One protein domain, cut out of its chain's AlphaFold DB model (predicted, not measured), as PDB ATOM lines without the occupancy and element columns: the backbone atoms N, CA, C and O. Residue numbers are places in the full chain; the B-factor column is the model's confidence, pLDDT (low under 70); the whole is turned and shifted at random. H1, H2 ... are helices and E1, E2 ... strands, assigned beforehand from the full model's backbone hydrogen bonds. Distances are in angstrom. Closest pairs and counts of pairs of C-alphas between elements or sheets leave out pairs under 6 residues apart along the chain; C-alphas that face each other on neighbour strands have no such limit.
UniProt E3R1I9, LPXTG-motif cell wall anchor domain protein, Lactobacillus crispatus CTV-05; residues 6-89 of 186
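AT A GLANCE: This is residues 6 to 89 of the 186 residues of the protein "LPXTG-motif cell wall anchor domain protein" of Lactobacillus crispatus CTV-05 (UniProt E3R1I9). A long hairpin of two strands, E1 and E2, makes an arm at one end of the length; the other part is a small body in which H1 packs on a short hairpin, E3 and E4, with two long loops toward the far end. H2 lies near the end of E2, where the arm meets the body. The printed part has 84 residues, with named elements in the order E1, E2, H1, H2, E3, E4; both two-stranded sheets are antiparallel, and the class is mixed, helices and strands, with under half of the residues in named elements. The whole is extended, with a radius of gyration of the C-alphas of 18.6 A and spans of 64 by 21 by 18 A.

HOW THE PARTS SIT: E1, residues 6 to 15, and E2, residues 21 to 31, form an antiparallel hairpin at 156 degrees, with N 6 and O 30 within hydrogen-bond range at 2.9 A. The closest C-alphas of E2 and H2, residues 57 to 63, are those of Ile 31 and Ile 60, 6.3 A apart. H1, residues 50 to 53, is close to H2 but not clearly touching: the closest C-alphas, of Ser 51 and Ser 57, are 6.5 A apart. The closest C-alphas of H1 and E3, residues 68 to 71, are those of Pro 50 and Tyr 69, 5.8 A apart. E3 and E4, residues 84 to 87, form an antiparallel hairpin at 150 degrees, with N 70 and O 85 at 2.9 A, within hydrogen-bond range. E1 is apart from E3 and E4. Every O i to N i+4 pair of H2 is within hydrogen-bond range; H1 is too short for one.

IN THESE COORDINATES: E1 begins at C-alpha 6 (123.800, 234.046, 283.244) and is 28.9 A long; E2 is 31.0 A long. H2 is 10.2 A long. E4 ends at C-alpha 87 (130.479, 228.796, 296.797).

THE WHOLE: The C-alphas of Asp 18 and Lys 43, the two farthest apart, are 64.0 A apart. The printed part has no cut. The links E2 to H1 and E3 to E4 are long. Mean pLDDT of the printed part is 73.9, and 25 residues are under 70, among them residues 72 to 89.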
ATOM      1  N   LEU A   6     122.856 234.102 284.351       68.06
ATOM      2  CA  LEU A   6     123.800 234.046 283.244       68.06
ATOM      3  C   LEU A   6     124.116 232.584 282.933       68.06
ATOM      4  O   LEU A   6     124.365 231.788 283.833       68.06
ATOM      5  N   ILE A   7     124.097 232.221 281.654       70.88
ATOM      6  CA  ILE A   7     124.602 230.925 281.201       70.88
ATOM      7  C   ILE A   7     126.012 231.175 280.680       70.88
ATOM      8  O   ILE A   7     126.195 231.946 279.741       70.88
ATOM      9  N   MET A   8     126.995 230.551 281.317       70.62
ATOM     10  CA  MET A   8     128.382 230.549 280.865       70.62
ATOM     11  C   MET A   8     128.734 229.182 280.287       70.62
ATOM     12  O   MET A   8     128.021 228.203 280.500       70.62
ATOM     13  N   PHE A   9     129.842 229.100 279.561       69.81
ATOM     14  CA  PHE A   9     130.349 227.842 279.029       69.81
ATOM     15  C   PHE A   9     131.776 227.636 279.515       69.81
ATOM     16  O   PHE A   9     132.636 228.480 279.279       69.81
ATOM     17  N   GLN A  10     132.023 226.515 280.186       70.88
ATOM     18  CA  GLN A  10     133.369 226.105 280.567       70.88
ATOM     19  C   GLN A  10     133.923 225.173 279.496       70.88
ATOM     20  O   GLN A  10     133.267 224.204 279.110       70.88
ATOM     21  N   ILE A  11     135.139 225.450 279.036       75.69
ATOM     22  CA  ILE A  11     135.876 224.552 278.149       75.69
ATOM     23  C   ILE A  11     136.682 223.603 279.036       75.69
ATOM     24  O   ILE A  11     137.437 224.044 279.899       75.69
ATOM     25  N   LYS A  12     136.478 222.298 278.859       77.00
ATOM     26  CA  LYS A  12     137.258 221.253 279.521       77.00
ATOM     27  C   LYS A  12     138.086 220.518 278.488       77.00
ATOM     28  O   LYS A  12     137.529 219.875 277.600       77.00
ATOM     29  N   ASP A  13     139.395 220.569 278.666       86.62
ATOM     30  CA  ASP A  13     140.329 219.779 277.881       86.62
ATOM     31  C   ASP A  13     140.585 218.442 278.570       86.62
ATOM     32  O   ASP A  13     140.819 218.369 279.779       86.62
ATOM     33  N   LYS A  14     140.535 217.366 277.791       82.56
ATOM     34  CA  LYS A  14     140.898 216.023 278.227       82.56
ATOM     35  C   LYS A  14     142.008 215.504 277.335       82.56
ATOM     36  O   LYS A  14     141.804 215.340 276.137       82.56
ATOM     37  N   THR A  15     143.156 215.228 277.937       90.38
ATOM     38  CA  THR A  15     144.258 214.533 277.272       90.38
ATOM     39  C   THR A  15     144.157 213.050 277.594       90.38
ATOM     40  O   THR A  15     144.055 212.672 278.763       90.38
ATOM     41  N   TYR A  16     144.143 212.215 276.563       87.56
ATOM     42  CA  TYR A  16     144.108 210.764 276.692       87.56
ATOM     43  C   TYR A  16     145.531 210.188 276.777       87.56
ATOM     44  O   TYR A  16     146.493 210.877 276.430       87.56
ATOM     45  N   PRO A  17     145.699 208.935 277.243       84.81
ATOM     46  CA  PRO A  17     147.018 208.306 277.364       84.81
ATOM     47  C   PRO A  17     147.798 208.210 276.045       84.81
ATOM     48  O   PRO A  17     149.021 208.163 276.066       84.81
ATOM     49  N   ASP A  18     147.101 208.211 274.906       87.31
ATOM     50  CA  ASP A  18     147.681 208.228 273.557       87.31
ATOM     51  C   ASP A  18     148.155 209.629 273.110       87.31
ATOM     52  O   ASP A  18     148.623 209.805 271.987       87.31
ATOM     53  N   GLY A  19     148.032 210.638 273.978       83.75
ATOM     54  CA  GLY A  19     148.414 212.023 273.714       83.75
ATOM     55  C   GLY A  19     147.371 212.833 272.940       83.75
ATOM     56  O   GLY A  19     147.553 214.041 272.764       83.75
ATOM     57  N   THR A  20     146.265 212.221 272.508       90.56
ATOM     58  CA  THR A  20     145.176 212.946 271.849       90.56
ATOM     59  C   THR A  20     144.442 213.847 272.840       90.56
ATOM     60  O   THR A  20     144.397 213.588 274.046       90.56
ATOM     61  N   LYS A  21     143.873 214.946 272.334       89.88
ATOM     62  CA  LYS A  21     143.135 215.928 273.135       89.88
ATOM     63  C   LYS A  21     141.695 216.013 272.652       89.88
ATOM     64  O   LYS A  21     141.450 216.074 271.452       89.88
ATOM     65  N   SER A  22     140.760 216.075 273.593       79.00
ATOM     66  CA  SER A  22     139.359 216.400 273.336       79.00
ATOM     67  C   SER A  22     138.961 217.626 274.138       79.00
ATOM     68  O   SER A  22     139.170 217.675 275.347       79.00
ATOM     69  N   THR A  23     138.325 218.580 273.470       82.62
ATOM     70  CA  THR A  23     137.722 219.766 274.082       82.62
ATOM     71  C   THR A  23     136.224 219.532 274.243       82.62
ATOM     72  O   THR A  23     135.540 219.219 273.268       82.62
ATOM     73  N   ALA A  24     135.694 219.699 275.450       79.88
ATOM     74  CA  ALA A  24     134.261 219.660 275.714       79.88
ATOM     75  C   ALA A  24     133.779 221.025 276.206       79.88
ATOM     76  O   ALA A  24     134.331 221.584 277.154       79.88
ATOM     77  N   THR A  25     132.721 221.545 275.591       76.75
ATOM     78  CA  THR A  25     132.039 222.754 276.059       76.75
ATOM     79  C   THR A  25     130.904 222.350 276.989       76.75
ATOM     80  O   THR A  25     129.952 221.696 276.571       76.75
ATOM     81  N   VAL A  26     131.000 222.736 278.258       76.56
ATOM     82  CA  VAL A  26     130.006 222.411 279.282       76.56
ATOM     83  C   VAL A  26     129.224 223.676 279.638       76.56
ATOM     84  O   VAL A  26     129.839 224.643 280.098       76.56
ATOM     85  N   PRO A  27     127.890 223.706 279.453       69.81
ATOM     86  CA  PRO A  27     127.079 224.817 279.925       69.81
ATOM     87  C   PRO A  27     127.074 224.843 281.456       69.81
ATOM     88  O   PRO A  27     126.813 223.839 282.114       69.81
ATOM     89  N   VAL A  28     127.336 226.014 282.020       70.44
ATOM     90  CA  VAL A  28     127.290 226.288 283.452       70.44
ATOM     91  C   VAL A  28     126.257 227.375 283.687       70.44
ATOM     92  O   VAL A  28     126.355 228.486 283.167       70.44
ATOM     93  N   THR A  29     125.248 227.049 284.485       71.25
ATOM     94  CA  THR A  29     124.277 228.042 284.935       71.25
ATOM     95  C   THR A  29     124.858 228.791 286.127       71.25
ATOM     96  O   THR A  29     125.251 228.173 287.113       71.25
ATOM     97  N   VAL A  30     124.895 230.118 286.036       72.12
ATOM     98  CA  VAL A  30     125.276 231.022 287.122       72.12
ATOM     99  C   VAL A  30     124.055 231.845 287.506       72.12
ATOM    100  O   VAL A  30     123.394 232.450 286.659       72.12
ATOM    101  N   ILE A  31     123.742 231.860 288.796       74.25
ATOM    102  CA  ILE A  31     122.624 232.618 289.357       74.25
ATOM    103  C   ILE A  31     123.195 233.467 290.483       74.25
ATOM    104  O   ILE A  31     123.804 232.930 291.407       74.25
ATOM    105  N   ALA A  32     123.023 234.785 290.399       77.12
ATOM    106  CA  ALA A  32     123.480 235.677 291.455       77.12
ATOM    107  C   ALA A  32     122.542 235.595 292.679       77.12
ATOM    108  O   ALA A  32     121.315 235.590 292.500       77.12
ATOM    109  N   PRO A  33     123.076 235.561 293.913       76.38
ATOM    110  CA  PRO A  33     122.263 235.673 295.116       76.38
ATOM    111  C   PRO A  33     121.606 237.052 295.192       76.38
ATOM    112  O   PRO A  33     122.235 238.076 294.929       76.38
ATOM    113  N   ASN A  34     120.330 237.069 295.559       82.75
ATOM    114  CA  ASN A  34     119.562 238.277 295.797       82.75
ATOM    115  C   ASN A  34     119.536 238.570 297.296       82.75
ATOM    116  O   ASN A  34     118.808 237.919 298.055       82.75
ATOM    117  N   VAL A  35     120.351 239.541 297.690       76.31
ATOM    118  CA  VAL A  35     120.584 239.940 299.077       76.31
ATOM    119  C   VAL A  35     119.970 241.326 299.288       76.31
ATOM    120  O   VAL A  35     120.217 242.204 298.462       76.31
ATOM    121  N   PRO A  36     119.174 241.548 300.348       71.19
ATOM    122  CA  PRO A  36     118.727 242.887 300.712       71.19
ATOM    123  C   PRO A  36     119.921 243.787 301.059       71.19
ATOM    124  O   PRO A  36     120.879 243.344 301.690       71.19
ATOM    125  N   ASP A  37     119.838 245.066 300.686       67.88
ATOM    126  CA  ASP A  37     120.914 246.037 300.925       67.88
ATOM    127  C   ASP A  37     121.146 246.323 302.411       67.88
ATOM    128  O   ASP A  37     122.272 246.600 302.818       67.88
ATOM    129  N   VAL A  38     120.088 246.255 303.223       68.12
ATOM    130  CA  VAL A  38     120.139 246.495 304.666       68.12
ATOM    131  C   VAL A  38     119.469 245.335 305.382       68.12
ATOM    132  O   VAL A  38     118.340 244.960 305.062       68.12
ATOM    133  N   ILE A  39     120.158 244.802 306.389       70.75
ATOM    134  CA  ILE A  39     119.578 243.877 307.358       70.75
ATOM    135  C   ILE A  39     119.594 244.503 308.748       70.75
ATOM    136  O   ILE A  39     120.584 245.107 309.169       70.75
ATOM    137  N   TYR A  40     118.479 244.357 309.458       71.69
ATOM    138  CA  TYR A  40     118.364 244.779 310.845       71.69
ATOM    139  C   TYR A  40     118.605 243.578 311.754       71.69
ATOM    140  O   TYR A  40     117.858 242.601 311.711       71.69
ATOM    141  N   VAL A  41     119.650 243.663 312.572       70.94
ATOM    142  CA  VAL A  41     119.961 242.678 313.610       70.94
ATOM    143  C   VAL A  41     119.918 243.413 314.948       70.94
ATOM    144  O   VAL A  41     120.693 244.357 315.130       70.94
ATOM    145  N   PRO A  42     119.007 243.051 315.867       71.81
ATOM    146  CA  PRO A  42     118.948 243.675 317.180       71.81
ATOM    147  C   PRO A  42     120.269 243.526 317.939       71.81
ATOM    148  O   PRO A  42     120.989 242.534 317.822       71.81
ATOM    149  N   LYS A  43     120.604 244.534 318.744       69.88
ATOM    150  CA  LYS A  43     121.849 244.530 319.515       69.88
ATOM    151  C   LYS A  43     121.830 243.395 320.542       69.88
ATOM    152  O   LYS A  43     120.952 243.359 321.397       69.88
ATOM    153  N   GLY A  44     122.845 242.535 320.494       69.56
ATOM    154  CA  GLY A  44     122.975 241.373 321.380       69.56
ATOM    155  C   GLY A  44     122.459 240.066 320.773       69.56
ATOM    156  O   GLY A  44     122.760 239.004 321.319       69.56
ATOM    157  N   ASP A  45     121.776 240.124 319.629       73.75
ATOM    158  CA  ASP A  45     121.358 238.931 318.900       73.75
ATOM    159  C   ASP A  45     122.490 238.383 318.030       73.75
ATOM    160  O   ASP A  45     123.389 239.098 317.575       73.75
ATOM    161  N   LYS A  46     122.446 237.071 317.788       75.62
ATOM    162  CA  LYS A  46     123.334 236.444 316.810       75.62
ATOM    163  C   LYS A  46     122.939 236.896 315.407       75.62
ATOM    164  O   LYS A  46     121.755 237.005 315.094       75.62
ATOM    165  N   PHE A  47     123.940 237.085 314.548       74.19
ATOM    166  CA  PHE A  47     123.694 237.309 313.128       74.19
ATOM    167  C   PHE A  47     122.875 236.159 312.532       74.19
ATOM    168  O   PHE A  47     123.140 234.997 312.862       74.19
ATOM    169  N   PRO A  48     121.908 236.458 311.646       78.69
ATOM    170  CA  PRO A  48     121.190 235.421 310.933       78.69
ATOM    171  C   PRO A  48     122.146 234.610 310.057       78.69
ATOM    172  O   PRO A  48     123.181 235.098 309.585       78.69
ATOM    173  N   ASP A  49     121.764 233.361 309.811       83.12
ATOM    174  CA  ASP A  49     122.442 232.525 308.830       83.12
ATOM    175  C   ASP A  49     122.352 233.198 307.442       83.12
ATOM    176  O   ASP A  49     121.256 233.613 307.039       83.12
ATOM    177  N   PRO A  50     123.461 233.324 306.692       78.62
ATOM    178  CA  PRO A  50     123.472 234.024 305.407       78.62
ATOM    179  C   PRO A  50     122.478 233.436 304.399       78.62
ATOM    180  O   PRO A  50     121.915 234.172 303.591       78.62
ATOM    181  N   SER A  51     122.187 232.133 304.467       82.25
ATOM    182  CA  SER A  51     121.213 231.484 303.583       82.25
ATOM    183  C   SER A  51     119.778 231.973 303.791       82.25
ATOM    184  O   SER A  51     118.991 231.923 302.844       82.25
ATOM    185  N   THR A  52     119.446 232.464 304.991       83.44
ATOM    186  CA  THR A  52     118.111 232.996 305.324       83.44
ATOM    187  C   THR A  52     117.894 234.403 304.777       83.44
ATOM    188  O   THR A  52     116.760 234.812 304.545       83.44
ATOM    189  N   VAL A  53     118.984 235.129 304.526       81.69
ATOM    190  CA  VAL A  53     118.966 236.496 303.997       81.69
ATOM    191  C   VAL A  53     118.917 236.504 302.463       81.69
ATOM    192  O   VAL A  53     118.401 237.440 301.853       81.69
ATOM    193  N   VAL A  54     119.405 235.442 301.815       83.75
ATOM    194  CA  VAL A  54     119.348 235.282 300.355       83.75
ATOM    195  C   VAL A  54     117.932 234.886 299.919       83.75
ATOM    196  O   VAL A  54     117.520 233.730 300.004       83.75
ATOM    197  N   THR A  55     117.184 235.842 299.375       86.06
ATOM    198  CA  THR A  55     115.756 235.668 299.034       86.06
ATOM    199  C   THR A  55     115.491 234.663 297.906       86.06
ATOM    200  O   THR A  55     114.438 234.032 297.875       86.06
ATOM    201  N   ASN A  56     116.442 234.463 296.989       84.88
ATOM    202  CA  ASN A  56     116.363 233.474 295.905       84.88
ATOM    203  C   ASN A  56     117.159 232.186 296.200       84.88
ATOM    204  O   ASN A  56     117.487 231.435 295.283       84.88
ATOM    205  N   SER A  57     117.461 231.905 297.473       85.00
ATOM    206  CA  SER A  57     118.281 230.756 297.883       85.00
ATOM    207  C   SER A  57     117.719 229.408 297.413       85.00
ATOM    208  O   SER A  57     118.480 228.479 297.153       85.00
ATOM    209  N   ASN A  58     116.396 229.261 297.303       87.12
ATOM    210  CA  ASN A  58     115.777 228.011 296.848       87.12
ATOM    211  C   ASN A  58     115.955 227.776 295.343       87.12
ATOM    212  O   ASN A  58     116.302 226.668 294.954       87.12
ATOM    213  N   ASP A  59     115.808 228.818 294.523       84.00
ATOM    214  CA  ASP A  59     116.052 228.752 293.073       84.00
ATOM    215  C   ASP A  59     117.522 228.410 292.775       84.00
ATOM    216  O   ASP A  59     117.831 227.561 291.939       84.00
ATOM    217  N   ILE A  60     118.446 228.995 293.545       83.31
ATOM    218  CA  ILE A  60     119.872 228.676 293.435       83.31
ATOM    219  C   ILE A  60     120.135 227.213 293.798       83.31
ATOM    220  O   ILE A  60     120.786 226.527 293.020       83.31
ATOM    221  N   LYS A  61     119.616 226.713 294.928       83.50
ATOM    222  CA  LYS A  61     119.838 225.317 295.351       83.50
ATOM    223  C   LYS A  61     119.226 224.292 294.392       83.50
ATOM    224  O   LYS A  61     119.799 223.225 294.213       83.50
ATOM    225  N   ASP A  62     118.096 224.618 293.770       84.62
ATOM    226  CA  ASP A  62     117.443 223.753 292.781       84.62
ATOM    227  C   ASP A  62     118.268 223.614 291.489       84.62
ATOM    228  O   ASP A  62     118.315 222.551 290.873       84.62
ATOM    229  N   LYS A  63     118.950 224.684 291.064       80.00
ATOM    230  CA  LYS A  63     119.741 224.699 289.818       80.00
ATOM    231  C   LYS A  63     121.227 224.423 290.024       80.00
ATOM    232  O   LYS A  63     121.906 224.016 289.082       80.00
ATOM    233  N   ILE A  64     121.727 224.679 291.224       79.81
ATOM    234  CA  ILE A  64     123.120 224.539 291.634       79.81
ATOM    235  C   ILE A  64     123.108 223.862 293.016       79.81
ATOM    236  O   ILE A  64     123.137 224.551 294.047       79.81
ATOM    237  N   PRO A  65     123.009 222.520 293.054       76.75
ATOM    238  CA  PRO A  65     123.004 221.783 294.310       76.75
ATOM    239  C   PRO A  65     124.307 222.028 295.084       76.75
ATOM    240  O   PRO A  65     125.317 222.453 294.524       76.75
ATOM    241  N   ASP A  66     124.261 221.809 296.397       80.50
ATOM    242  CA  ASP A  66     125.405 221.976 297.305       80.50
ATOM    243  C   ASP A  66     125.998 223.398 297.356       80.50
ATOM    244  O   ASP A  66     127.151 223.597 297.748       80.50
ATOM    245  N   THR A  67     125.212 224.410 296.978       80.12
ATOM    246  CA  THR A  67     125.598 225.816 297.147       80.12
ATOM    247  C   THR A  67     125.613 226.194 298.627       80.12
ATOM    248  O   THR A  67     124.642 225.972 299.351       80.12
ATOM    249  N   THR A  68     126.697 226.834 299.057       81.81
ATOM    250  CA  THR A  68     126.872 227.360 300.419       81.81
ATOM    251  C   THR A  68     127.054 228.875 300.395       81.81
ATOM    252  O   THR A  68     127.554 229.432 299.415       81.81
ATOM    253  N   TYR A  69     126.642 229.544 301.475       80.50
ATOM    254  CA  TYR A  69     126.725 230.997 301.631       80.50
ATOM    255  C   TYR A  69     127.551 231.343 302.863       80.50
ATOM    256  O   TYR A  69     127.390 230.728 303.914       80.50
ATOM    257  N   THR A  70     128.409 232.349 302.746       78.38
ATOM    258  CA  THR A  70     129.202 232.882 303.852       78.38
ATOM    259  C   THR A  70     129.157 234.403 303.845       78.38
ATOM    260  O   THR A  70     129.090 235.045 302.795       78.38
ATOM    261  N   TRP A  71     129.191 235.015 305.026       72.50
ATOM    262  CA  TRP A  71     129.353 236.461 305.131       72.50
ATOM    263  C   TRP A  71     130.767 236.840 304.678       72.50
ATOM    264  O   TRP A  71     131.742 236.318 305.213       72.50
ATOM    265  N   LYS A  72     130.896 237.727 303.681       68.25
ATOM    266  CA  LYS A  72     132.212 238.240 303.258       68.25
ATOM    267  C   LYS A  72     132.766 239.224 304.289       68.25
ATOM    268  O   LYS A  72     133.964 239.255 304.545       68.25
ATOM    269  N   THR A  73     131.872 240.001 304.884       63.66
ATOM    270  CA  THR A  73     132.136 240.901 306.000       63.66
ATOM    271  C   THR A  73     131.082 240.623 307.058       63.66
ATOM    272  O   THR A  73     129.889 240.713 306.767       63.66
ATOM    273  N   THR A  74     131.507 240.271 308.272       57.72
ATOM    274  CA  THR A  74     130.605 240.261 309.425       57.72
ATOM    275  C   THR A  74     130.255 241.715 309.718       57.72
ATOM    276  O   THR A  74     131.168 242.513 309.927       57.72
ATOM    277  N   PRO A  75     128.983 242.116 309.666       56.53
ATOM    278  CA  PRO A  75     128.652 243.515 309.856       56.53
ATOM    279  C   PRO A  75     128.762 243.871 311.342       56.53
ATOM    280  O   PRO A  75     127.987 243.381 312.155       56.53
ATOM    281  N   ASP A  76     129.725 244.720 311.702       52.09
ATOM    282  CA  ASP A  76     129.997 245.101 313.101       52.09
ATOM    283  C   ASP A  76     128.909 245.997 313.724       52.09
ATOM    284  O   ASP A  76     128.923 246.268 314.925       52.09
ATOM    285  N   THR A  77     127.951 246.487 312.933       50.28
ATOM    286  CA  THR A  77     126.922 247.428 313.396       50.28
ATOM    287  C   THR A  77     125.548 247.153 312.777       50.28
ATOM    288  O   THR A  77     125.463 246.767 311.602       50.28
ATOM    289  N   PRO A  78     124.451 247.383 313.532       52.75
ATOM    290  CA  PRO A  78     123.109 247.382 312.964       52.75
ATOM    291  C   PRO A  78     123.037 248.461 311.875       52.75
ATOM    292  O   PRO A  78     123.488 249.585 312.096       52.75
ATOM    293  N   ASN A  79     122.463 248.116 310.718       52.88
ATOM    294  CA  ASN A  79     122.355 248.951 309.505       52.88
ATOM    295  C   ASN A  79     123.593 248.998 308.589       52.88
ATOM    296  O   ASN A  79     123.871 250.016 307.959       52.88
ATOM    297  N   THR A  80     124.321 247.890 308.469       52.62
ATOM    298  CA  THR A  80     125.456 247.790 307.541       52.62
ATOM    299  C   THR A  80     125.041 247.125 306.226       52.62
ATOM    300  O   THR A  80     124.304 246.139 306.230       52.62
ATOM    301  N   LYS A  81     125.560 247.631 305.099       54.00
ATOM    302  CA  LYS A  81     125.463 246.963 303.795       54.00
ATOM    303  C   LYS A  81     126.310 245.698 303.798       54.00
ATOM    304  O   LYS A  81     127.519 245.774 304.021       54.00
ATOM    305  N   VAL A  82     125.700 244.545 303.529       55.19
ATOM    306  CA  VAL A  82     126.389 243.256 303.664       55.19
ATOM    307  C   VAL A  82     126.647 242.609 302.316       55.19
ATOM    308  O   VAL A  82     125.757 242.496 301.477       55.19
ATOM    309  N   VAL A  83     127.882 242.151 302.116       59.88
ATOM    310  CA  VAL A  83     128.264 241.363 300.945       59.88
ATOM    311  C   VAL A  83     128.303 239.890 301.348       59.88
ATOM    312  O   VAL A  83     128.975 239.518 302.312       59.88
ATOM    313  N   ILE A  84     127.579 239.046 300.610       60.41
ATOM    314  CA  ILE A  84     127.580 237.590 300.793       60.41
ATOM    315  C   ILE A  84     128.508 236.969 299.754       60.41
ATOM    316  O   ILE A  84     128.391 237.243 298.561       60.41
ATOM    317  N   ASN A  85     129.409 236.106 300.212       63.88
ATOM    318  CA  ASN A  85     130.131 235.189 299.349       63.88
ATOM    319  C   ASN A  85     129.303 233.914 299.174       63.88
ATOM    320  O   ASN A  85     128.684 233.435 300.123       63.88
ATOM    321  N   TYR A  86     129.306 233.335 297.978       68.19
ATOM    322  CA  TYR A  86     128.717 232.019 297.765       68.19
ATOM    323  C   TYR A  86     129.705 231.113 297.051       68.19
ATOM    324  O   TYR A  86     130.473 231.557 296.196       68.19
ATOM    325  N   LYS A  87     129.675 229.837 297.419       63.44
ATOM    326  CA  LYS A  87     130.479 228.796 296.797       63.44
ATOM    327  C   LYS A  87     129.547 227.725 296.261       63.44
ATOM    328  O   LYS A  87     128.814 227.094 297.021       63.44
ATOM    329  N   ALA A  88     129.586 227.535 294.950       58.91
ATOM    330  CA  ALA A  88     128.962 226.399 294.295       58.91
ATOM    331  C   ALA A  88     129.983 225.262 294.229       58.91
ATOM    332  O   ALA A  88     131.077 225.450 293.693       58.91
ATOM    333  N   ASN A  89     129.630 224.079 294.726       52.97
ATOM    334  CA  ASN A  89     130.442 222.877 294.536       52.97
ATOM    335  C   ASN A  89     130.206 222.288 293.135       52.97
ATOM    336  O   ASN A  89     129.926 221.106 292.978       52.97
TER     337      ASN A  89